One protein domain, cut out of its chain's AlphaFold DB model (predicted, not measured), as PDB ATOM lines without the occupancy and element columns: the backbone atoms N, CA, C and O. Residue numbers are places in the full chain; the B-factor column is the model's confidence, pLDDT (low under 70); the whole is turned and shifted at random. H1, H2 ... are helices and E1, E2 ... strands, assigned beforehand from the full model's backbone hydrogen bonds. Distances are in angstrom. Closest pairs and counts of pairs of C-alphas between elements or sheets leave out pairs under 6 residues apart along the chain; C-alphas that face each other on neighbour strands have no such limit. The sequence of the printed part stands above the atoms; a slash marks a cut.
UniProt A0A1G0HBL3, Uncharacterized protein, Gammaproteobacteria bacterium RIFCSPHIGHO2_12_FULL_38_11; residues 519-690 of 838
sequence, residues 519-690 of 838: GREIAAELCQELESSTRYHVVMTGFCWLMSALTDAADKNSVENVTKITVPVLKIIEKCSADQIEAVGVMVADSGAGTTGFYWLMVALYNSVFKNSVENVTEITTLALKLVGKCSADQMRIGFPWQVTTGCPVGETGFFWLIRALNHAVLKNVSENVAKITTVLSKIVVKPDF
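AT A GLANCE: This is residues 519 to 690 of the 838 residues of an uncharacterized protein of Gammaproteobacteria bacterium RIFCSPHIGHO2_12_FULL_38_11 (UniProt A0A1G0HBL3). Three helical hairpins, H2 with H3, H5 with H6 and H8 with H9, stack side by side as two layers of three helices, H2, H5 and H8 in one and H3, H6 and H9 in the other. The short helices H1, H4 and H7 form a row across one end of this stack, and a small strand hairpin, E1 with E2, leads into H2. The printed part has 172 residues with nine named helices and two named strands, in the order H1 E1 E2 H2 H3 H4 H5 H6 H7 H8 H9; the sheet, order E1 - E2, is antiparallel and the class is mostly helix. The whole is compact, with a radius of gyration of the C-alphas of 15.0 A, and rounded, spanning 40 by 37 by 31 A.

HOW THE PARTS SIT: E1, residues 529 to 531, and E2, residues 539 to 541, are a hairpin of antiparallel strands at 141 degrees; N 530 and O 540 are within hydrogen-bond range at 2.9 A, as are N 540 and O 530 at 2.9 A. E2 is joined by a tight link to H2, residues 542 to 555. H2, H3 (559 to 575), H5 (597 to 611), H6 (614 to 630), H8 (654 to 667) and H9 (671 to 685) are an up and down bundle, each running against the one before it. H2 touches H5 at a shallow tilt of 4 degrees, the same way, closest at the C-alphas of Thr 551 and Ala 604, 4.0 A. H5 touches H8 at a shallow tilt of 13 degrees, the same way, closest at the C-alphas of Tyr 599 and Gly 654, 3.8 A. H6 touches H3, closest at the C-alphas of Asn 616 and Val 559, 5.7 A, and H9, closest at those of Leu 625 and Val 680, 5.9 A. H2 and H8 are apart. H1, residues 519 to 526, touches H4, residues 578 to 584, closest at the C-alphas of Leu 526 and Val 584, 5.6 A. H4 touches H7, residues 633 to 637, closest at the C-alphas of Glu 582 and Gln 635, 5.1 A. Every O i to N i+4 pair is within hydrogen-bond range in H1, H2 and H4 to H9; in H3 it is 11 of 13.

IN THESE COORDINATES: H1 begins at C-alpha 519, (7.372, -8.941, 24.698), and H9 ends at C-alpha 685, (20.223, -32.801, 30.837). H3 measures 24.8 A, H6 24.2 A, H5 21.0 A, H9 20.6 A, and H2 and H8 20.0 A each.

THE WHOLE: The C-alphas of Glu 521 and Asn 669, the two farthest apart, are 43.9 A apart. The printed part has no cut. The links H4 to H5, residues 585 to 596, and H7 to H8, residues 638 to 653, are long. Mean pLDDT of the printed part is 80.1; it is under 70 at residues 528 to 540, 583 to 594, 638 to 639 and 641 to 651.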
ATOM      1  N   GLY A 519       6.365  -7.904  24.973       79.25
ATOM      2  CA  GLY A 519       7.372  -8.941  24.698       79.25
ATOM      3  C   GLY A 519       7.672  -9.118  23.202       79.25
ATOM      4  O   GLY A 519       8.799  -9.431  22.838       79.25
ATOM      5  N   ARG A 520       6.697  -8.838  22.319       79.50
ATOM      6  CA  ARG A 520       6.893  -8.883  20.859       79.50
ATOM      7  C   ARG A 520       7.820  -7.774  20.368       79.50
ATOM      8  O   ARG A 520       8.693  -8.061  19.560       79.50
ATOM      9  N   GLU A 521       7.635  -6.545  20.842       77.75
ATOM     10  CA  GLU A 521       8.499  -5.415  20.470       77.75
ATOM     11  C   GLU A 521       9.925  -5.632  20.988       77.75
ATOM     12  O   GLU A 521      10.875  -5.555  20.217       77.75
ATOM     13  N   ILE A 522      10.069  -6.029  22.258       79.81
ATOM     14  CA  ILE A 522      11.371  -6.345  22.868       79.81
ATOM     15  C   ILE A 522      12.093  -7.466  22.101       79.81
ATOM     16  O   ILE A 522      13.293  -7.369  21.855       79.81
ATOM     17  N   ALA A 523      11.382  -8.527  21.704       78.56
ATOM     18  CA  ALA A 523      11.974  -9.619  20.933       78.56
ATOM     19  C   ALA A 523      12.388  -9.178  19.520       78.56
ATOM     20  O   ALA A 523      13.494  -9.489  19.090       78.56
ATOM     21  N   ALA A 524      11.545  -8.411  18.819       75.69
ATOM     22  CA  ALA A 524      11.846  -7.919  17.474       75.69
ATOM     23  C   ALA A 524      13.122  -7.057  17.424       75.69
ATOM     24  O   ALA A 524      13.871  -7.143  16.456       75.69
ATOM     25  N   GLU A 525      13.387  -6.276  18.473       73.25
ATOM     26  CA  GLU A 525      14.637  -5.525  18.657       73.25
ATOM     27  C   GLU A 525      15.835  -6.446  18.897       73.25
ATOM     28  O   GLU A 525      16.867  -6.350  18.234       73.25
ATOM     29  N   LEU A 526      15.705  -7.349  19.871       76.88
ATOM     30  CA  LEU A 526      16.804  -8.192  20.335       76.88
ATOM     31  C   LEU A 526      17.231  -9.253  19.309       76.88
ATOM     32  O   LEU A 526      18.359  -9.732  19.411       76.88
ATOM     33  N   CYS A 527      16.381  -9.572  18.326       71.75
ATOM     34  CA  CYS A 527      16.714 -10.406  17.169       71.75
ATOM     35  C   CYS A 527      17.619  -9.711  16.135       71.75
ATOM     36  O   CYS A 527      18.184 -10.404  15.294       71.75
ATOM     37  N   GLN A 528      17.737  -8.375  16.127       65.50
ATOM     38  CA  GLN A 528      18.454  -7.684  15.046       65.50
ATOM     39  C   GLN A 528      19.975  -7.763  15.188       65.50
ATOM     40  O   GLN A 528      20.534  -7.605  16.275       65.50
ATOM     41  N   GLU A 529      20.624  -7.982  14.047       63.81
ATOM     42  CA  GLU A 529      22.070  -8.082  13.873       63.81
ATOM     43  C   GLU A 529      22.773  -6.712  13.944       63.81
ATOM     44  O   GLU A 529      22.375  -5.738  13.298       63.81
ATOM     45  N   LEU A 530      23.858  -6.641  14.722       58.19
ATOM     46  CA  LEU A 530      24.634  -5.427  14.990       58.19
ATOM     47  C   LEU A 530      26.132  -5.692  14.798       58.19
ATOM     48  O   LEU A 530      26.723  -6.439  15.575       58.19
ATOM     49  N   GLU A 531      26.774  -5.033  13.831       53.84
ATOM     50  CA  GLU A 531      28.241  -5.052  13.690       53.84
ATOM     51  C   GLU A 531      28.936  -4.109  14.683       53.84
ATOM     52  O   GLU A 531      28.694  -2.895  14.671       53.84
ATOM     53  N   SER A 532      29.889  -4.596  15.476       48.88
ATOM     54  CA  SER A 532      30.799  -3.698  16.201       48.88
ATOM     55  C   SER A 532      31.749  -2.967  15.247       48.88
ATOM     56  O   SER A 532      32.435  -3.595  14.450       48.88
ATOM     57  N   SER A 533      31.890  -1.644  15.392       43.06
ATOM     58  CA  SER A 533      32.877  -0.835  14.646       43.06
ATOM     59  C   SER A 533      34.321  -0.980  15.163       43.06
ATOM     60  O   SER A 533      35.163  -0.104  14.952       43.06
ATOM     61  N   THR A 534      34.600  -2.034  15.928       39.34
ATOM     62  CA  THR A 534      35.947  -2.414  16.364       39.34
ATOM     63  C   THR A 534      36.646  -3.163  15.222       39.34
ATOM     64  O   THR A 534      36.025  -3.513  14.226       39.34
ATOM     65  N   ARG A 535      37.959  -3.423  15.325       34.12
ATOM     66  CA  ARG A 535      38.741  -4.070  14.239       34.12
ATOM     67  C   ARG A 535      38.342  -5.524  13.919       34.12
ATOM     68  O   ARG A 535      38.976  -6.147  13.076       34.12
ATOM     69  N   TYR A 536      37.320  -6.048  14.587       39.94
ATOM     70  CA  TYR A 536      36.697  -7.330  14.309       39.94
ATOM     71  C   TYR A 536      35.221  -7.050  14.014       39.94
ATOM     72  O   TYR A 536      34.498  -6.584  14.897       39.94
ATOM     73  N   HIS A 537      34.791  -7.312  12.777       44.69
ATOM     74  CA  HIS A 537      33.395  -7.179  12.348       44.69
ATOM     75  C   HIS A 537      32.575  -8.346  12.909       44.69
ATOM     76  O   HIS A 537      32.167  -9.260  12.192       44.69
ATOM     77  N   VAL A 538      32.391  -8.340  14.229       52.16
ATOM     78  CA  VAL A 538      31.495  -9.267  14.908       52.16
ATOM     79  C   VAL A 538      30.093  -8.700  14.759       52.16
ATOM     80  O   VAL A 538      29.717  -7.730  15.421       52.16
ATOM     81  N   VAL A 539      29.344  -9.291  13.837       60.19
ATOM     82  CA  VAL A 539      27.897  -9.140  13.775       60.19
ATOM     83  C   VAL A 539      27.330  -9.948  14.961       60.19
ATOM     84  O   VAL A 539      27.689 -11.110  15.150       60.19
ATOM     85  N   MET A 540      26.491  -9.345  15.806       69.62
ATOM     86  CA  MET A 540      25.901  -9.990  16.994       69.62
ATOM     87  C   MET A 540      24.473  -9.489  17.234       69.62
ATOM     88  O   MET A 540      24.208  -8.304  17.040       69.62
ATOM     89  N   THR A 541      23.557 -10.352  17.691       75.69
ATOM     90  CA  THR A 541      22.186  -9.926  18.031       75.69
ATOM     91  C   THR A 541      22.161  -9.044  19.284       75.69
ATOM     92  O   THR A 541      23.063  -9.105  20.127       75.69
ATOM     93  N   GLY A 542      21.107  -8.240  19.459       78.19
ATOM     94  CA  GLY A 542      20.919  -7.435  20.672       78.19
ATOM     95  C   GLY A 542      20.935  -8.267  21.966       78.19
ATOM     96  O   GLY A 542      21.477  -7.825  22.979       78.19
ATOM     97  N   PHE A 543      20.417  -9.499  21.933       83.50
ATOM     98  CA  PHE A 543      20.479 -10.416  23.079       83.50
ATOM     99  C   PHE A 543      21.899 -10.944  23.339       83.50
ATOM    100  O   PHE A 543      22.324 -11.011  24.495       83.50
ATOM    101  N   CYS A 544      22.675 -11.240  22.289       81.81
ATOM    102  CA  CYS A 544      24.090 -11.594  22.427       81.81
ATOM    103  C   CYS A 544      24.905 -10.451  23.056       81.81
ATOM    104  O   CYS A 544      25.711 -10.707  23.950       81.81
ATOM    105  N   TRP A 545      24.664  -9.190  22.673       84.94
ATOM    106  CA  TRP A 545      25.325  -8.029  23.292       84.94
ATOM    107  C   TRP A 545      24.978  -7.849  24.775       84.94
ATOM    108  O   TRP A 545      25.853  -7.517  25.574       84.94
ATOM    109  N   LEU A 546      23.736  -8.132  25.173       89.50
ATOM    110  CA  LEU A 546      23.323  -8.090  26.579       89.50
ATOM    111  C   LEU A 546      24.027  -9.171  27.423       89.50
ATOM    112  O   LEU A 546      24.435  -8.917  28.555       89.50
ATOM    113  N   MET A 547      24.234 -10.362  26.857       91.06
ATOM    114  CA  MET A 547      24.983 -11.446  27.511       91.06
ATOM    115  C   MET A 547      26.501 -11.199  27.500       91.06
ATOM    116  O   MET A 547      27.195 -11.549  28.455       91.06
ATOM    117  N   SER A 548      27.022 -10.526  26.473       88.25
ATOM    118  CA  SER A 548      28.393 -10.004  26.455       88.25
ATOM    119  C   SER A 548      28.616  -8.972  27.571       88.25
ATOM    120  O   SER A 548      29.625  -9.063  28.263       88.25
ATOM    121  N   ALA A 549      27.648  -8.092  27.858       92.31
ATOM    122  CA  ALA A 549      27.745  -7.151  28.982       92.31
ATOM    123  C   ALA A 549      27.862  -7.865  30.347       92.31
ATOM    124  O   ALA A 549      28.651  -7.452  31.199       92.31
ATOM    125  N   LEU A 550      27.134  -8.975  30.546       94.94
ATOM    126  CA  LEU A 550      27.318  -9.856  31.711       94.94
ATOM    127  C   LEU A 550      28.695 -10.535  31.712       94.94
ATOM    128  O   LEU A 550      29.316 -10.653  32.766       94.94
ATOM    129  N   THR A 551      29.181 -10.963  30.544       93.81
ATOM    130  CA  THR A 551      30.501 -11.597  30.386       93.81
ATOM    131  C   THR A 551      31.631 -10.651  30.789       93.81
ATOM    132  O   THR A 551      32.538 -11.061  31.519       93.81
ATOM    133  N   ASP A 552      31.547  -9.389  30.366       93.62
ATOM    134  CA  ASP A 552      32.495  -8.333  30.715       93.62
ATOM    135  C   ASP A 552      32.436  -8.008  32.210       93.62
ATOM    136  O   ASP A 552      33.469  -8.008  32.880       93.62
ATOM    137  N   ALA A 553      31.238  -7.807  32.772       95.62
ATOM    138  CA  ALA A 553      31.064  -7.569  34.207       95.62
ATOM    139  C   ALA A 553      31.637  -8.716  35.066       95.62
ATOM    140  O   ALA A 553      32.300  -8.462  36.077       95.62
ATOM    141  N   ALA A 554      31.441  -9.966  34.631       95.06
ATOM    142  CA  ALA A 554      32.000 -11.158  35.261       95.06
ATOM    143  C   ALA A 554      33.533 -11.244  35.126       95.06
ATOM    144  O   ALA A 554      34.206 -11.562  36.105       95.06
ATOM    145  N   ASP A 555      34.118 -10.912  33.966       94.06
ATOM    146  CA  ASP A 555      35.583 -10.832  33.815       94.06
ATOM    147  C   ASP A 555      36.188  -9.743  34.715       94.06
ATOM    148  O   ASP A 555      37.213  -9.969  35.366       94.06
ATOM    149  N   LYS A 556      35.536  -8.582  34.838       94.62
ATOM    150  CA  LYS A 556      35.948  -7.532  35.788       94.62
ATOM    151  C   LYS A 556      35.659  -7.884  37.254       94.62
ATOM    152  O   LYS A 556      35.999  -7.095  38.130       94.62
ATOM    153  N   ASN A 557      35.086  -9.062  37.524       95.06
ATOM    154  CA  ASN A 557      34.690  -9.551  38.847       95.06
ATOM    155  C   ASN A 557      33.781  -8.569  39.613       95.06
ATOM    156  O   ASN A 557      33.870  -8.427  40.831       95.06
ATOM    157  N   SER A 558      32.920  -7.859  38.886       96.44
ATOM    158  CA  SER A 558      32.152  -6.729  39.400       96.44
ATOM    159  C   SER A 558      30.738  -7.160  39.776       96.44
ATOM    160  O   SER A 558      29.820  -7.101  38.956       96.44
ATOM    161  N   VAL A 559      30.573  -7.602  41.028       95.56
ATOM    162  CA  VAL A 559      29.296  -8.113  41.570       95.56
ATOM    163  C   VAL A 559      28.154  -7.130  41.354       95.56
ATOM    164  O   VAL A 559      27.096  -7.494  40.850       95.56
ATOM    165  N   GLU A 560      28.393  -5.852  41.633       96.75
ATOM    166  CA  GLU A 560      27.373  -4.820  41.491       96.75
ATOM    167  C   GLU A 560      26.940  -4.606  40.026       96.75
ATOM    168  O   GLU A 560      25.762  -4.353  39.768       96.75
ATOM    169  N   ASN A 561      27.848  -4.775  39.055       96.56
ATOM    170  CA  ASN A 561      27.498  -4.751  37.632       96.56
ATOM    171  C   ASN A 561      26.729  -6.009  37.214       96.56
ATOM    172  O   ASN A 561      25.716  -5.885  36.526       96.56
ATOM    173  N   VAL A 562      27.158  -7.200  37.646       97.00
ATOM    174  CA  VAL A 562      26.468  -8.466  37.338       97.00
ATOM    175  C   VAL A 562      25.035  -8.446  37.871       97.00
ATOM    176  O   VAL A 562      24.107  -8.686  37.096       97.00
ATOM    177  N   THR A 563      24.820  -8.071  39.136       96.50
ATOM    178  CA  THR A 563      23.470  -7.922  39.709       96.50
ATOM    179  C   THR A 563      22.649  -6.899  38.916       96.50
ATOM    180  O   THR A 563      21.540  -7.210  38.481       96.50
ATOM    181  N   LYS A 564      23.182  -5.698  38.636       96.69
ATOM    182  CA  LYS A 564      22.436  -4.642  37.918       96.69
ATOM    183  C   LYS A 564      22.071  -5.012  36.482       96.69
ATOM    184  O   LYS A 564      20.977  -4.663  36.049       96.69
ATOM    185  N   ILE A 565      22.940  -5.698  35.743       96.38
ATOM    186  CA  ILE A 565      22.651  -6.144  34.367       96.38
ATOM    187  C   ILE A 565      21.680  -7.335  34.383       96.38
ATOM    188  O   ILE A 565      20.837  -7.454  33.496       96.38
ATOM    189  N   THR A 566      21.708  -8.175  35.421       95.44
ATOM    190  CA  THR A 566      20.789  -9.317  35.555       95.44
ATOM    191  C   THR A 566      19.324  -8.878  35.694       95.44
ATOM    192  O   THR A 566      18.447  -9.508  35.103       95.44
ATOM    193  N   VAL A 567      19.022  -7.766  36.381       94.94
ATOM    194  CA  VAL A 567      17.633  -7.281  36.567       94.94
ATOM    195  C   VAL A 567      16.861  -7.055  35.243       94.94
ATOM    196  O   VAL A 567      15.783  -7.641  35.094       94.94
ATOM    197  N   PRO A 568      17.341  -6.263  34.258       93.31
ATOM    198  CA  PRO A 568      16.639  -6.089  32.983       93.31
ATOM    199  C   PRO A 568      16.587  -7.378  32.156       93.31
ATOM    200  O   PRO A 568      15.565  -7.627  31.520       93.31
ATOM    201  N   VAL A 569      17.614  -8.237  32.211       92.69
ATOM    202  CA  VAL A 569      17.591  -9.553  31.541       92.69
ATOM    203  C   VAL A 569      16.444 -10.409  32.079       92.69
ATOM    204  O   VAL A 569      15.657 -10.955  31.306       92.69
ATOM    205  N   LEU A 570      16.297 -10.486  33.404       92.69
ATOM    206  CA  LEU A 570      15.191 -11.193  34.045       92.69
ATOM    207  C   LEU A 570      13.834 -10.616  33.632       92.69
ATOM    208  O   LEU A 570      12.910 -11.378  33.355       92.69
ATOM    209  N   LYS A 571      13.721  -9.288  33.513       92.12
ATOM    210  CA  LYS A 571      12.484  -8.630  33.071       92.12
ATOM    211  C   LYS A 571      12.134  -8.928  31.608       92.12
ATOM    212  O   LYS A 571      10.956  -9.099  31.293       92.12
ATOM    213  N   ILE A 572      13.137  -9.050  30.738       89.69
ATOM    214  CA  ILE A 572      12.975  -9.507  29.348       89.69
ATOM    215  C   ILE A 572      12.495 -10.967  29.327       89.69
ATOM    216  O   ILE A 572      11.494 -11.265  28.677       89.69
ATOM    217  N   ILE A 573      13.131 -11.860  30.094       89.31
ATOM    218  CA  ILE A 573      12.725 -13.276  30.201       89.31
ATOM    219  C   ILE A 573      11.296 -13.406  30.745       89.31
ATOM    220  O   ILE A 573      10.549 -14.273  30.299       89.31
ATOM    221  N   GLU A 574      10.875 -12.553  31.679       91.19
ATOM    222  CA  GLU A 574       9.492 -12.511  32.166       91.19
ATOM    223  C   GLU A 574       8.506 -12.107  31.058       91.19
ATOM    224  O   GLU A 574       7.512 -12.810  30.862       91.19
ATOM    225  N   LYS A 575       8.792 -11.029  30.307       89.12
ATOM    226  CA  LYS A 575       7.889 -10.473  29.282       89.12
ATOM    227  C   LYS A 575       7.817 -11.258  27.968       89.12
ATOM    228  O   LYS A 575       6.756 -11.257  27.346       89.12
ATOM    229  N   CYS A 576       8.902 -11.884  27.524       87.56
ATOM    230  CA  CYS A 576       8.925 -12.630  26.263       87.56
ATOM    231  C   CYS A 576       8.300 -14.030  26.409       87.56
ATOM    232  O   CYS A 576       8.358 -14.642  27.477       87.56
ATOM    233  N   SER A 577       7.711 -14.563  25.336       88.69
ATOM    234  CA  SER A 577       7.364 -15.987  25.230       88.69
ATOM    235  C   SER A 577       8.616 -16.849  25.019       88.69
ATOM    236  O   SER A 577       9.704 -16.334  24.758       88.69
ATOM    237  N   ALA A 578       8.480 -18.172  25.131       83.88
ATOM    238  CA  ALA A 578       9.599 -19.084  24.903       83.88
ATOM    239  C   ALA A 578      10.087 -19.049  23.437       83.88
ATOM    240  O   ALA A 578      11.288 -18.943  23.212       83.88
ATOM    241  N   ASP A 579       9.175 -18.981  22.458       82.38
ATOM    242  CA  ASP A 579       9.514 -18.836  21.027       82.38
ATOM    243  C   ASP A 579      10.205 -17.491  20.727       82.38
ATOM    244  O   ASP A 579      11.081 -17.391  19.874       82.38
ATOM    245  N   GLN A 580       9.839 -16.430  21.456       83.44
ATOM    246  CA  GLN A 580      10.512 -15.131  21.362       83.44
ATOM    247  C   GLN A 580      11.933 -15.178  21.933       83.44
ATOM    248  O   GLN A 580      12.817 -14.505  21.413       83.44
ATOM    249  N   ILE A 581      12.164 -15.968  22.985       80.19
ATOM    250  CA  ILE A 581      13.493 -16.178  23.578       80.19
ATOM    251  C   ILE A 581      14.364 -17.069  22.678       80.19
ATOM    252  O   ILE A 581      15.555 -16.807  22.532       80.19
ATOM    253  N   GLU A 582      13.771 -18.078  22.038       75.44
ATOM    254  CA  GLU A 582      14.416 -18.867  20.985       75.44
ATOM    255  C   GLU A 582      14.864 -17.961  19.832       75.44
ATOM    256  O   GLU A 582      16.048 -17.949  19.504       75.44
ATOM    257  N   ALA A 583      13.958 -17.137  19.292       68.81
ATOM    258  CA  ALA A 583      14.224 -16.256  18.154       68.81
ATOM    259  C   ALA A 583      15.357 -15.236  18.395       68.81
ATOM    260  O   ALA A 583      16.147 -14.987  17.488       68.81
ATOM    261  N   VAL A 584      15.487 -14.676  19.606       65.50
ATOM    262  CA  VAL A 584      16.602 -13.756  19.938       65.50
ATOM    263  C   VAL A 584      17.919 -14.488  20.233       65.50
ATOM    264  O   VAL A 584      18.986 -13.873  20.238       65.50
ATOM    265  N   GLY A 585      17.853 -15.795  20.506       59.34
ATOM    266  CA  GLY A 585      18.999 -16.658  20.790       59.34
ATOM    267  C   GLY A 585      19.669 -17.263  19.551       59.34
ATOM    268  O   GLY A 585      20.649 -17.991  19.716       59.34
ATOM    269  N   VAL A 586      19.148 -16.991  18.348       59.31
ATOM    270  CA  VAL A 586      19.619 -17.554  17.070       59.31
ATOM    271  C   VAL A 586      20.983 -16.979  16.647       59.31
ATOM    272  O   VAL A 586      21.414 -15.921  17.103       59.31
ATOM    273  N   MET A 587      21.659 -17.745  15.786       56.47
ATOM    274  CA  MET A 587      22.902 -17.440  15.068       56.47
ATOM    275  C   MET A 587      23.000 -16.040  14.457       56.47
ATOM    276  O   MET A 587      22.002 -15.389  14.163       56.47
ATOM    277  N   VAL A 588      24.240 -15.700  14.104       51.91
ATOM    278  CA  VAL A 588      24.592 -14.609  13.200       51.91
ATOM    279  C   VAL A 588      25.594 -15.100  12.143       51.91
ATOM    280  O   VAL A 588      26.387 -16.004  12.424       51.91
ATOM    281  N   ALA A 589      25.547 -14.532  10.932       43.19
ATOM    282  CA  ALA A 589      26.474 -14.826   9.834       43.19
ATOM    283  C   ALA A 589      27.804 -14.034   9.916       43.19
ATOM    284  O   ALA A 589      27.878 -12.979  10.542       43.19
ATOM    285  N   ASP A 590      28.845 -14.539   9.241       49.03
ATOM    286  CA  ASP A 590      30.222 -14.002   9.211       49.03
ATOM    287  C   ASP A 590      30.930 -13.876  10.576       49.03
ATOM    288  O   ASP A 590      30.404 -14.294  11.592       49.03
ATOM    289  N   SER A 591      32.186 -13.400  10.583       45.09
ATOM    290  CA  SER A 591      33.333 -13.745  11.465       45.09
ATOM    291  C   SER A 591      33.170 -14.039  12.980       45.09
ATOM    292  O   SER A 591      34.099 -14.597  13.569       45.09
ATOM    293  N   GLY A 592      32.029 -13.744  13.610       49.06
ATOM    294  CA  GLY A 592      31.594 -14.297  14.907       49.06
ATOM    295  C   GLY A 592      30.675 -15.530  14.809       49.06
ATOM    296  O   GLY A 592      30.097 -15.940  15.823       49.06
ATOM    297  N   ALA A 593      30.515 -16.089  13.604       51.75
ATOM    298  CA  ALA A 593      29.570 -17.135  13.230       51.75
ATOM    299  C   ALA A 593      29.735 -18.343  14.144       51.75
ATOM    300  O   ALA A 593      30.718 -19.085  14.056       51.75
ATOM    301  N   GLY A 594      28.808 -18.513  15.083       56.88
ATOM    302  CA  GLY A 594      29.080 -19.380  16.220       56.88
ATOM    303  C   GLY A 594      28.364 -19.043  17.506       56.88
ATOM    304  O   GLY A 594      27.834 -19.923  18.180       56.88
ATOM    305  N   THR A 595      28.423 -17.770  17.889       70.12
ATOM    306  CA  THR A 595      28.079 -17.378  19.259       70.12
ATOM    307  C   THR A 595      26.606 -17.006  19.406       70.12
ATOM    308  O   THR A 595      26.038 -16.280  18.594       70.12
ATOM    309  N   THR A 596      25.993 -17.509  20.474       78.06
ATOM    310  CA  THR A 596      24.586 -17.297  20.837       78.06
ATOM    311  C   THR A 596      24.496 -16.586  22.191       78.06
ATOM    312  O   THR A 596      25.467 -16.548  22.953       78.06
ATOM    313  N   GLY A 597      23.322 -16.065  22.564       80.62
ATOM    314  CA  GLY A 597      23.133 -15.495  23.907       80.62
ATOM    315  C   GLY A 597      23.404 -16.522  25.018       80.62
ATOM    316  O   GLY A 597      23.998 -16.198  26.045       80.62
ATOM    317  N   PHE A 598      23.056 -17.789  24.772       83.50
ATOM    318  CA  PHE A 598      23.354 -18.906  25.669       83.50
ATOM    319  C   PHE A 598      24.858 -19.180  25.790       83.50
ATOM    320  O   PHE A 598      25.337 -19.404  26.900       83.50
ATOM    321  N   TYR A 599      25.615 -19.116  24.687       84.94
ATOM    322  CA  TYR A 599      27.079 -19.207  24.711       84.94
ATOM    323  C   TYR A 599      27.675 -18.140  25.638       84.94
ATOM    324  O   TYR A 599      28.365 -18.479  26.598       84.94
ATOM    325  N   TRP A 600      27.337 -16.865  25.420       87.06
ATOM    326  CA  TRP A 600      27.869 -15.756  26.218       87.06
ATOM    327  C   TRP A 600      27.462 -15.836  27.698       87.06
ATOM    328  O   TRP A 600      28.295 -15.600  28.570       87.06
ATOM    329  N   LEU A 601      26.241 -16.281  28.014       91.62
ATOM    330  CA  LEU A 601      25.824 -16.530  29.400       91.62
ATOM    331  C   LEU A 601      26.691 -17.602  30.093       91.62
ATOM    332  O   LEU A 601      27.048 -17.450  31.263       91.62
ATOM    333  N   MET A 602      27.067 -18.671  29.381       92.06
ATOM    334  CA  MET A 602      27.939 -19.718  29.929       92.06
ATOM    335  C   MET A 602      29.403 -19.266  30.039       92.06
ATOM    336  O   MET A 602      30.078 -19.648  30.996       92.06
ATOM    337  N   VAL A 603      29.884 -18.393  29.145       90.19
ATOM    338  CA  VAL A 603      31.195 -17.731  29.295       90.19
ATOM    339  C   VAL A 603      31.197 -16.789  30.510       90.19
ATOM    340  O   VAL A 603      32.154 -16.796  31.281       90.19
ATOM    341  N   ALA A 604      30.119 -16.041  30.763       94.19
ATOM    342  CA  ALA A 604      29.983 -15.202  31.959       94.19
ATOM    343  C   ALA A 604      30.008 -16.030  33.262       94.19
ATOM    344  O   ALA A 604      30.671 -15.661  34.240       94.19
ATOM    345  N   LEU A 605      29.345 -17.194  33.266       95.56
ATOM    346  CA  LEU A 605      29.403 -18.158  34.368       95.56
ATOM    347  C   LEU A 605      30.827 -18.697  34.572       95.56
ATOM    348  O   LEU A 605      31.336 -18.671  35.694       95.56
ATOM    349  N   TYR A 606      31.490 -19.131  33.496       94.25
ATOM    350  CA  TYR A 606      32.886 -19.570  33.529       94.25
ATOM    351  C   TYR A 606      33.809 -18.485  34.097       94.25
ATOM    352  O   TYR A 606      34.577 -18.765  35.019       94.25
ATOM    353  N   ASN A 607      33.692 -17.241  33.620       94.56
ATOM    354  CA  ASN A 607      34.485 -16.110  34.101       94.56
ATOM    355  C   ASN A 607      34.290 -15.899  35.606       94.56
ATOM    356  O   ASN A 607      35.264 -15.720  36.330       94.56
ATOM    357  N   SER A 608      33.063 -16.017  36.106       95.44
ATOM    358  CA  SER A 608      32.749 -15.838  37.529       95.44
ATOM    359  C   SER A 608      33.411 -16.899  38.418       95.44
ATOM    360  O   SER A 608      34.018 -16.572  39.442       95.44
ATOM    361  N   VAL A 609      33.407 -18.164  37.985       93.38
ATOM    362  CA  VAL A 609      34.162 -19.252  38.638       93.38
ATOM    363  C   VAL A 609      35.673 -19.012  38.534       93.38
ATOM    364  O   VAL A 609      36.418 -19.157  39.513       93.38
ATOM    365  N   PHE A 610      36.150 -18.598  37.361       92.00
ATOM    366  CA  PHE A 610      37.559 -18.310  37.113       92.00
ATOM    367  C   PHE A 610      38.076 -17.148  37.980       92.00
ATOM    368  O   PHE A 610      39.194 -17.228  38.490       92.00
ATOM    369  N   LYS A 611      37.251 -16.132  38.261       92.38
ATOM    370  CA  LYS A 611      37.549 -15.026  39.194       92.38
ATOM    371  C   LYS A 611      37.231 -15.341  40.664       92.38
ATOM    372  O   LYS A 611      37.653 -14.599  41.540       92.38
ATOM    373  N   ASN A 612      36.606 -16.488  40.945       89.75
ATOM    374  CA  ASN A 612      36.266 -16.986  42.286       89.75
ATOM    375  C   ASN A 612      35.193 -16.186  43.052       89.75
ATOM    376  O   ASN A 612      35.173 -16.253  44.279       89.75
ATOM    377  N   SER A 613      34.300 -15.454  42.375       92.88
ATOM    378  CA  SER A 613      33.164 -14.808  43.055       92.88
ATOM    379  C   SER A 613      31.973 -15.758  43.127       92.88
ATOM    380  O   SER A 613      31.407 -16.159  42.107       92.88
ATOM    381  N   VAL A 614      31.590 -16.107  44.353       92.25
ATOM    382  CA  VAL A 614      30.417 -16.939  44.645       92.25
ATOM    383  C   VAL A 614      29.130 -16.159  44.362       92.25
ATOM    384  O   VAL A 614      28.156 -16.726  43.871       92.25
ATOM    385  N   GLU A 615      29.133 -14.850  44.596       94.50
ATOM    386  CA  GLU A 615      28.024 -13.928  44.345       94.50
ATOM    387  C   GLU A 615      27.699 -13.871  42.847       94.50
ATOM    388  O   GLU A 615      26.566 -14.146  42.454       94.50
ATOM    389  N   ASN A 616      28.710 -13.651  41.996       95.31
ATOM    390  CA  ASN A 616      28.544 -13.656  40.538       95.31
ATOM    391  C   ASN A 616      28.045 -15.011  40.018       95.31
ATOM    392  O   ASN A 616      27.142 -15.063  39.183       95.31
ATOM    393  N   VAL A 617      28.582 -16.120  40.544       95.12
ATOM    394  CA  VAL A 617      28.074 -17.465  40.223       95.12
ATOM    395  C   VAL A 617      26.613 -17.617  40.662       95.12
ATOM    396  O   VAL A 617      25.828 -18.215  39.930       95.12
ATOM    397  N   THR A 618      26.207 -17.056  41.803       95.00
ATOM    398  CA  THR A 618      24.817 -17.110  42.294       95.00
ATOM    399  C   THR A 618      23.856 -16.390  41.356       95.00
ATOM    400  O   THR A 618      22.857 -16.981  40.944       95.00
ATOM    401  N   GLU A 619      24.170 -15.154  40.972       95.62
ATOM    402  CA  GLU A 619      23.327 -14.349  40.081       95.62
ATOM    403  C   GLU A 619      23.205 -14.998  38.698       95.62
ATOM    404  O   GLU A 619      22.102 -15.241  38.203       95.62
ATOM    405  N   ILE A 620      24.336 -15.388  38.101       95.75
ATOM    406  CA  ILE A 620      24.357 -15.961  36.749       95.75
ATOM    407  C   ILE A 620      23.711 -17.354  36.715       95.75
ATOM    408  O   ILE A 620      22.986 -17.658  35.766       95.75
ATOM    409  N   THR A 621      23.891 -18.199  37.739       94.69
ATOM    410  CA  THR A 621      23.170 -19.488  37.805       94.69
ATOM    411  C   THR A 621      21.674 -19.302  38.058       94.69
ATOM    412  O   THR A 621      20.879 -20.016  37.452       94.69
ATOM    413  N   THR A 622      21.260 -18.310  38.851       94.38
ATOM    414  CA  THR A 622      19.836 -17.961  39.039       94.38
ATOM    415  C   THR A 622      19.195 -17.504  37.726       94.38
ATOM    416  O   THR A 622      18.104 -17.961  37.367       94.38
ATOM    417  N   LEU A 623      19.894 -16.658  36.965       94.62
ATOM    418  CA  LEU A 623      19.498 -16.236  35.623       94.62
ATOM    419  C   LEU A 623      19.401 -17.430  34.656       94.62
ATOM    420  O   LEU A 623      18.374 -17.605  33.995       94.62
ATOM    421  N   ALA A 624      20.425 -18.286  34.617       92.62
ATOM    422  CA  ALA A 624      20.444 -19.481  33.776       92.62
ATOM    423  C   ALA A 624      19.297 -20.448  34.113       92.62
ATOM    424  O   ALA A 624      18.628 -20.932  33.203       92.62
ATOM    425  N   LEU A 625      19.005 -20.683  35.397       91.88
ATOM    426  CA  LEU A 625      17.888 -21.530  35.831       91.88
ATOM    427  C   LEU A 625      16.527 -20.967  35.404       91.88
ATOM    428  O   LEU A 625      15.681 -21.732  34.944       91.88
ATOM    429  N   LYS A 626      16.309 -19.646  35.489       92.00
ATOM    430  CA  LYS A 626      15.076 -19.017  34.978       92.00
ATOM    431  C   LYS A 626      14.942 -19.166  33.457       92.00
ATOM    432  O   LYS A 626      13.851 -19.468  32.974       92.00
ATOM    433  N   LEU A 627      16.036 -19.012  32.709       88.75
ATOM    434  CA  LEU A 627      16.055 -19.167  31.249       88.75
ATOM    435  C   LEU A 627      15.788 -20.626  30.820       88.75
ATOM    436  O   LEU A 627      14.915 -20.874  29.987       88.75
ATOM    437  N   VAL A 628      16.466 -21.592  31.451       87.75
ATOM    438  CA  VAL A 628      16.261 -23.042  31.257       87.75
ATOM    439  C   VAL A 628      14.859 -23.472  31.695       87.75
ATOM    440  O   VAL A 628      14.250 -24.328  31.061       87.75
ATOM    441  N   GLY A 629      14.305 -22.872  32.751       87.38
ATOM    442  CA  GLY A 629      12.926 -23.108  33.180       87.38
ATOM    443  C   GLY A 629      11.901 -22.692  32.123       87.38
ATOM    444  O   GLY A 629      10.936 -23.418  31.900       87.38
ATOM    445  N   LYS A 630      12.139 -21.565  31.438       88.19
ATOM    446  CA  LYS A 630      11.220 -20.993  30.445       88.19
ATOM    447  C   LYS A 630      11.245 -21.698  29.080       88.19
ATOM    448  O   LYS A 630      10.202 -21.779  28.440       88.19
ATOM    449  N   CYS A 631      12.397 -22.198  28.635       85.44
ATOM    450  CA  CYS A 631      12.551 -22.785  27.297       85.44
ATOM    451  C   CYS A 631      12.327 -24.310  27.278       85.44
ATOM    452  O   CYS A 631      12.709 -25.026  28.209       85.44
ATOM    453  N   SER A 632      11.756 -24.832  26.194       83.06
ATOM    454  CA  SER A 632      11.765 -26.261  25.856       83.06
ATOM    455  C   SER A 632      13.171 -26.722  25.447       83.06
ATOM    456  O   SER A 632      14.095 -25.916  25.321       83.06
ATOM    457  N   ALA A 633      13.359 -28.028  25.237       76.69
ATOM    458  CA  ALA A 633      14.617 -28.514  24.686       76.69
ATOM    459  C   ALA A 633      14.846 -28.011  23.255       76.69
ATOM    460  O   ALA A 633      15.898 -27.443  22.987       76.69
ATOM    461  N   ASP A 634      13.877 -28.144  22.350       76.19
ATOM    462  CA  ASP A 634      14.066 -27.706  20.962       76.19
ATOM    463  C   ASP A 634      14.414 -26.208  20.864       76.19
ATOM    464  O   ASP A 634      15.339 -25.856  20.133       76.19
ATOM    465  N   GLN A 635      13.817 -25.368  21.715       78.62
ATOM    466  CA  GLN A 635      14.148 -23.939  21.836       78.62
ATOM    467  C   GLN A 635      15.578 -23.693  22.356       78.62
ATOM    468  O   GLN A 635      16.276 -22.786  21.902       78.62
ATOM    469  N   MET A 636      16.067 -24.516  23.290       77.50
ATOM    470  CA  MET A 636      17.458 -24.453  23.767       77.50
ATOM    471  C   MET A 636      18.470 -25.070  22.787       77.50
ATOM    472  O   MET A 636      19.656 -24.727  22.847       77.50
ATOM    473  N   ARG A 637      18.025 -25.944  21.872       72.88
ATOM    474  CA  ARG A 637      18.857 -26.637  20.871       72.88
ATOM    475  C   ARG A 637      19.485 -25.682  19.855       72.88
ATOM    476  O   ARG A 637      20.512 -26.016  19.274       72.88
ATOM    477  N   ILE A 638      18.900 -24.505  19.647       65.56
ATOM    478  CA  ILE A 638      19.497 -23.468  18.792       65.56
ATOM    479  C   ILE A 638      20.630 -22.728  19.533       65.56
ATOM    480  O   ILE A 638      21.592 -22.291  18.911       65.56
ATOM    481  N   GLY A 639      20.558 -22.642  20.866       66.38
ATOM    482  CA  GLY A 639      21.468 -21.850  21.697       66.38
ATOM    483  C   GLY A 639      22.681 -22.597  22.263       66.38
ATOM    484  O   GLY A 639      23.815 -22.153  22.094       66.38
ATOM    485  N   PHE A 640      22.456 -23.698  22.988       70.31
ATOM    486  CA  PHE A 640      23.507 -24.416  23.736       70.31
ATOM    487  C   PHE A 640      24.433 -25.302  22.881       70.31
ATOM    488  O   PHE A 640      25.635 -25.300  23.161       70.31
ATOM    489  N   PRO A 641      23.919 -26.075  21.899       63.09
ATOM    490  CA  PRO A 641      24.713 -26.982  21.063       63.09
ATOM    491  C   PRO A 641      25.542 -26.335  19.961       63.09
ATOM    492  O   PRO A 641      26.412 -27.000  19.397       63.09
ATOM    493  N   TRP A 642      25.231 -25.093  19.587       64.75
ATOM    494  CA  TRP A 642      25.803 -24.494  18.387       64.75
ATOM    495  C   TRP A 642      27.311 -24.263  18.550       64.75
ATOM    496  O   TRP A 642      27.760 -23.763  19.585       64.75
ATOM    497  N   GLN A 643      28.089 -24.704  17.559       63.56
ATOM    498  CA  GLN A 643      29.552 -24.643  17.579       63.56
ATOM    499  C   GLN A 643      30.047 -23.332  16.976       63.56
ATOM    500  O   GLN A 643      29.572 -22.908  15.926       63.56
ATOM    501  N   VAL A 644      31.072 -22.739  17.585       57.34
ATOM    502  CA  VAL A 644      31.776 -21.602  16.985       57.34
ATOM    503  C   VAL A 644      32.455 -22.028  15.682       57.34
ATOM    504  O   VAL A 644      33.344 -22.871  15.701       57.34
ATOM    505  N   THR A 645      32.050 -21.473  14.540       54.47
ATOM    506  CA  THR A 645      32.587 -21.855  13.218       54.47
ATOM    507  C   THR A 645      33.816 -21.036  12.813       54.47
ATOM    508  O   THR A 645      34.652 -21.526  12.057       54.47
ATOM    509  N   THR A 646      33.981 -19.826  13.361       50.47
ATOM    510  CA  THR A 646      35.116 -18.926  13.085       50.47
ATOM    511  C   THR A 646      35.607 -18.199  14.343       50.47
ATOM    512  O   THR A 646      34.817 -17.855  15.216       50.47
ATOM    513  N   GLY A 647      36.912 -17.909  14.417       50.78
ATOM    514  CA  GLY A 647      37.539 -17.199  15.546       50.78
ATOM    515  C   GLY A 647      38.072 -18.125  16.648       50.78
ATOM    516  O   GLY A 647      37.875 -19.332  16.609       50.78
ATOM    517  N   CYS A 648      38.798 -17.591  17.633       43.06
ATOM    518  CA  CYS A 648      39.251 -18.396  18.773       43.06
ATOM    519  C   CYS A 648      38.197 -18.320  19.897       43.06
ATOM    520  O   CYS A 648      37.973 -17.206  20.378       43.06
ATOM    521  N   PRO A 649      37.562 -19.432  20.330       51.84
ATOM    522  CA  PRO A 649      37.877 -20.834  20.025       51.84
ATOM    523  C   PRO A 649      36.866 -21.537  19.084       51.84
ATOM    524  O   PRO A 649      35.728 -21.806  19.468       51.84
ATOM    525  N   VAL A 650      37.305 -21.919  17.873       56.41
ATOM    526  CA  VAL A 650      36.510 -22.722  16.917       56.41
ATOM    527  C   VAL A 650      36.103 -24.068  17.531       56.41
ATOM    528  O   VAL A 650      36.934 -24.819  18.044       56.41
ATOM    529  N   GLY A 651      34.828 -24.416  17.400       62.53
ATOM    530  CA  GLY A 651      34.247 -25.697  17.785       62.53
ATOM    531  C   GLY A 651      33.766 -25.772  19.232       62.53
ATOM    532  O   GLY A 651      33.233 -26.811  19.614       62.53
ATOM    533  N   GLU A 652      33.938 -24.722  20.039       75.25
ATOM    534  CA  GLU A 652      33.364 -24.659  21.388       75.25
ATOM    535  C   GLU A 652      31.874 -24.269  21.337       75.25
ATOM    536  O   GLU A 652      31.415 -23.619  20.396       75.25
ATOM    537  N   THR A 653      31.109 -24.701  22.341       77.88
ATOM    538  CA  THR A 653      29.648 -24.520  22.448       77.88
ATOM    539  C   THR A 653      29.285 -23.900  23.798       77.88
ATOM    540  O   THR A 653      30.087 -23.918  24.736       77.88
ATOM    541  N   GLY A 654      28.057 -23.392  23.957       80.25
ATOM    542  CA  GLY A 654      27.586 -22.942  25.275       80.25
ATOM    543  C   GLY A 654      27.608 -24.075  26.308       80.25
ATOM    544  O   GLY A 654      28.015 -23.878  27.453       80.25
ATOM    545  N   PHE A 655      27.263 -25.296  25.886       83.56
ATOM    546  CA  PHE A 655      27.339 -26.479  26.743       83.56
ATOM    547  C   PHE A 655      28.777 -26.793  27.187       83.56
ATOM    548  O   PHE A 655      29.015 -27.083  28.356       83.56
ATOM    549  N   PHE A 656      29.754 -26.672  26.287       83.12
ATOM    550  CA  PHE A 656      31.168 -26.866  26.605       83.12
ATOM    551  C   PHE A 656      31.667 -25.877  27.675       83.12
ATOM    552  O   PHE A 656      32.329 -26.286  28.634       83.12
ATOM    553  N   TRP A 657      31.287 -24.596  27.583       87.12
ATOM    554  CA  TRP A 657      31.629 -23.595  28.601       87.12
ATOM    555  C   TRP A 657      30.991 -23.872  29.968       87.12
ATOM    556  O   TRP A 657      31.646 -23.667  30.991       87.12
ATOM    557  N   LEU A 658      29.771 -24.421  30.007       90.31
ATOM    558  CA  LEU A 658      29.137 -24.877  31.250       90.31
ATOM    559  C   LEU A 658      29.933 -26.017  31.916       90.31
ATOM    560  O   LEU A 658      30.166 -25.978  33.126       90.31
ATOM    561  N   ILE A 659      30.410 -26.995  31.138       87.88
ATOM    562  CA  ILE A 659      31.268 -28.072  31.662       87.88
ATOM    563  C   ILE A 659      32.626 -27.520  32.124       87.88
ATOM    564  O   ILE A 659      33.092 -27.878  33.207       87.88
ATOM    565  N   ARG A 660      33.235 -26.578  31.388       87.56
ATOM    566  CA  ARG A 660      34.455 -25.885  31.843       87.56
ATOM    567  C   ARG A 660      34.249 -25.116  33.149       87.56
ATOM    568  O   ARG A 660      35.134 -25.152  34.004       87.56
ATOM    569  N   ALA A 661      33.103 -24.461  33.337       90.75
ATOM    570  CA  ALA A 661      32.775 -23.785  34.591       90.75
ATOM    571  C   ALA A 661      32.701 -24.783  35.761       90.75
ATOM    572  O   ALA A 661      33.289 -24.534  36.814       90.75
ATOM    573  N   LEU A 662      32.066 -25.947  35.565       89.75
ATOM    574  CA  LEU A 662      32.029 -27.017  36.569       89.75
ATOM    575  C   LEU A 662      33.432 -27.560  36.883       89.75
ATOM    576  O   LEU A 662      33.806 -27.653  38.054       89.75
ATOM    577  N   ASN A 663      34.232 -27.854  35.853       86.62
ATOM    578  CA  ASN A 663      35.618 -28.304  35.994       86.62
ATOM    579  C   ASN A 663      36.447 -27.325  36.834       86.62
ATOM    580  O   ASN A 663      37.122 -27.740  37.774       86.62
ATOM    581  N   HIS A 664      36.376 -26.023  36.542       88.50
ATOM    582  CA  HIS A 664      37.098 -25.009  37.312       88.50
ATOM    583  C   HIS A 664      36.579 -24.866  38.748       88.50
ATOM    584  O   HIS A 664      37.385 -24.638  39.650       88.50
ATOM    585  N   ALA A 665      35.276 -25.040  38.995       88.12
ATOM    586  CA  ALA A 665      34.718 -25.007  40.349       88.12
ATOM    587  C   ALA A 665      35.224 -26.186  41.201       88.12
ATOM    588  O   ALA A 665      35.592 -25.988  42.361       88.12
ATOM    589  N   VAL A 666      35.317 -27.383  40.607       85.69
ATOM    590  CA  VAL A 666      35.886 -28.578  41.253       85.69
ATOM    591  C   VAL A 666      37.398 -28.437  41.456       85.69
ATOM    592  O   VAL A 666      37.881 -28.700  42.553       85.69
ATOM    593  N   LEU A 667      38.147 -27.947  40.461       84.44
ATOM    594  CA  LEU A 667      39.596 -27.709  40.585       84.44
ATOM    595  C   LEU A 667      39.947 -26.672  41.664       84.44
ATOM    596  O   LEU A 667      40.981 -26.798  42.313       84.44
ATOM    597  N   LYS A 668      39.088 -25.668  41.880       84.00
ATOM    598  CA  LYS A 668      39.224 -24.703  42.984       84.00
ATOM    599  C   LYS A 668      38.645 -25.184  44.318       84.00
ATOM    600  O   LYS A 668      38.748 -24.460  45.303       84.00
ATOM    601  N   ASN A 669      38.047 -26.375  44.359       79.00
ATOM    602  CA  ASN A 669      37.415 -26.964  45.540       79.00
ATOM    603  C   ASN A 669      36.326 -26.073  46.188       79.00
ATOM    604  O   ASN A 669      36.174 -26.047  47.409       79.00
ATOM    605  N   VAL A 670      35.560 -25.327  45.378       81.44
ATOM    606  CA  VAL A 670      34.476 -24.450  45.866       81.44
ATOM    607  C   VAL A 670      33.142 -25.190  45.772       81.44
ATOM    608  O   VAL A 670      32.412 -25.060  44.787       81.44
ATOM    609  N   SER A 671      32.833 -25.984  46.799       82.00
ATOM    610  CA  SER A 671      31.659 -26.875  46.859       82.00
ATOM    611  C   SER A 671      30.331 -26.182  46.530       82.00
ATOM    612  O   SER A 671      29.506 -26.739  45.809       82.00
ATOM    613  N   GLU A 672      30.141 -24.941  46.977       85.88
ATOM    614  CA  GLU A 672      28.940 -24.151  46.695       85.88
ATOM    615  C   GLU A 672      28.779 -23.823  45.198       85.88
ATOM    616  O   GLU A 672      27.689 -23.967  44.637       85.88
ATOM    617  N   ASN A 673      29.869 -23.452  44.516       88.56
ATOM    618  CA  ASN A 673      29.854 -23.211  43.072       88.56
ATOM    619  C   ASN A 673      29.599 -24.518  42.309       88.56
ATOM    620  O   ASN A 673      28.812 -24.531  41.362       88.56
ATOM    621  N   VAL A 674      30.201 -25.629  42.754       86.56
ATOM    622  CA  VAL A 674      29.948 -26.967  42.193       86.56
ATOM    623  C   VAL A 674      28.464 -27.322  42.300       86.56
ATOM    624  O   VAL A 674      27.869 -27.710  41.296       86.56
ATOM    625  N   ALA A 675      27.832 -27.127  43.461       85.88
ATOM    626  CA  ALA A 675      26.413 -27.419  43.671       85.88
ATOM    627  C   ALA A 675      25.486 -26.569  42.777       85.88
ATOM    628  O   ALA A 675      24.554 -27.104  42.162       85.88
ATOM    629  N   LYS A 676      25.759 -25.263  42.645       90.44
ATOM    630  CA  LYS A 676      24.977 -24.341  41.796       90.44
ATOM    631  C   LYS A 676      25.080 -24.703  40.311       90.44
ATOM    632  O   LYS A 676      24.058 -24.860  39.646       90.44
ATOM    633  N   ILE A 677      26.294 -24.926  39.805       90.44
ATOM    634  CA  ILE A 677      26.533 -25.283  38.394       90.44
ATOM    635  C   ILE A 677      25.974 -26.678  38.077       90.44
ATOM    636  O   ILE A 677      25.330 -26.861  37.047       90.44
ATOM    637  N   THR A 678      26.129 -27.640  38.992       88.38
ATOM    638  CA  THR A 678      25.525 -28.981  38.879       88.38
ATOM    639  C   THR A 678      24.000 -28.911  38.771       88.38
ATOM    640  O   THR A 678      23.404 -29.679  38.024       88.38
ATOM    641  N   THR A 679      23.361 -27.968  39.470       89.94
ATOM    642  CA  THR A 679      21.902 -27.774  39.419       89.94
ATOM    643  C   THR A 679      21.443 -27.159  38.091       89.94
ATOM    644  O   THR A 679      20.404 -27.557  37.567       89.94
ATOM    645  N   VAL A 680      22.222 -26.249  37.488       91.19
ATOM    646  CA  VAL A 680      21.978 -25.790  36.103       91.19
ATOM    647  C   VAL A 680      22.103 -26.962  35.126       91.19
ATOM    648  O   VAL A 680      21.223 -27.173  34.293       91.19
ATOM    649  N   LEU A 681      23.175 -27.748  35.254       89.31
ATOM    650  CA  LEU A 681      23.471 -28.854  34.348       89.31
ATOM    651  C   LEU A 681      22.418 -29.969  34.419       89.31
ATOM    652  O   LEU A 681      21.967 -30.429  33.370       89.31
ATOM    653  N   SER A 682      21.968 -30.364  35.617       87.94
ATOM    654  CA  SER A 682      20.941 -31.402  35.757       87.94
ATOM    655  C   SER A 682      19.624 -30.974  35.111       87.94
ATOM    656  O   SER A 682      19.068 -31.737  34.324       87.94
ATOM    657  N   LYS A 683      19.177 -29.728  35.330       88.88
ATOM    658  CA  LYS A 683      17.946 -29.180  34.726       88.88
ATOM    659  C   LYS A 683      18.000 -29.031  33.202       88.88
ATOM    660  O   LYS A 683      16.941 -28.997  32.581       88.88
ATOM    661  N   ILE A 684      19.190 -28.969  32.601       86.69
ATOM    662  CA  ILE A 684      19.364 -29.039  31.141       86.69
ATOM    663  C   ILE A 684      19.294 -30.499  30.667       86.69
ATOM    664  O   ILE A 684      18.513 -30.809  29.772       86.69
ATOM    665  N   VAL A 685      20.067 -31.401  31.285       83.38
ATOM    666  CA  VAL A 685      20.223 -32.801  30.837       83.38
ATOM    667  C   VAL A 685      18.929 -33.620  30.953       83.38
ATOM    668  O   VAL A 685      18.701 -34.509  30.136       83.38
ATOM    669  N   VAL A 686      18.061 -33.327  31.927       83.56
ATOM    670  CA  VAL A 686      16.777 -34.043  32.105       83.56
ATOM    671  C   VAL A 686      15.625 -33.510  31.251       83.56
ATOM    672  O   VAL A 686      14.504 -34.003  31.368       83.56
ATOM    673  N   LYS A 687      15.849 -32.497  30.405       83.50
ATOM    674  CA  LYS A 687      14.795 -32.023  29.501       83.50
ATOM    675  C   LYS A 687      14.454 -33.115  28.473       83.50
ATOM    676  O   LYS A 687      15.368 -33.781  27.976       83.50
ATOM    677  N   PRO A 688      13.165 -33.288  28.111       71.88
ATOM    678  CA  PRO A 688      12.772 -34.162  27.007       71.88
ATOM    679  C   PRO A 688      13.603 -33.865  25.756       71.88
ATOM    680  O   PRO A 688      13.949 -32.716  25.520       71.88
ATOM    681  N   ASP A 689      13.960 -34.888  24.982       73.25
ATOM    682  CA  ASP A 689      14.758 -34.764  23.751       73.25
ATOM    683  C   ASP A 689      16.205 -34.233  23.883       73.25
ATOM    684  O   ASP A 689      16.914 -34.182  22.875       73.25
ATOM    685  N   PHE A 690      16.728 -33.989  25.095       74.94
ATOM    686  CA  PHE A 690      18.161 -33.705  25.304       74.94
ATOM    687  C   PHE A 690      19.125 -34.741  24.667       74.94
ATOM    688  O   PHE A 690      20.154 -34.327  24.133       74.94
TER     689      PHE A 690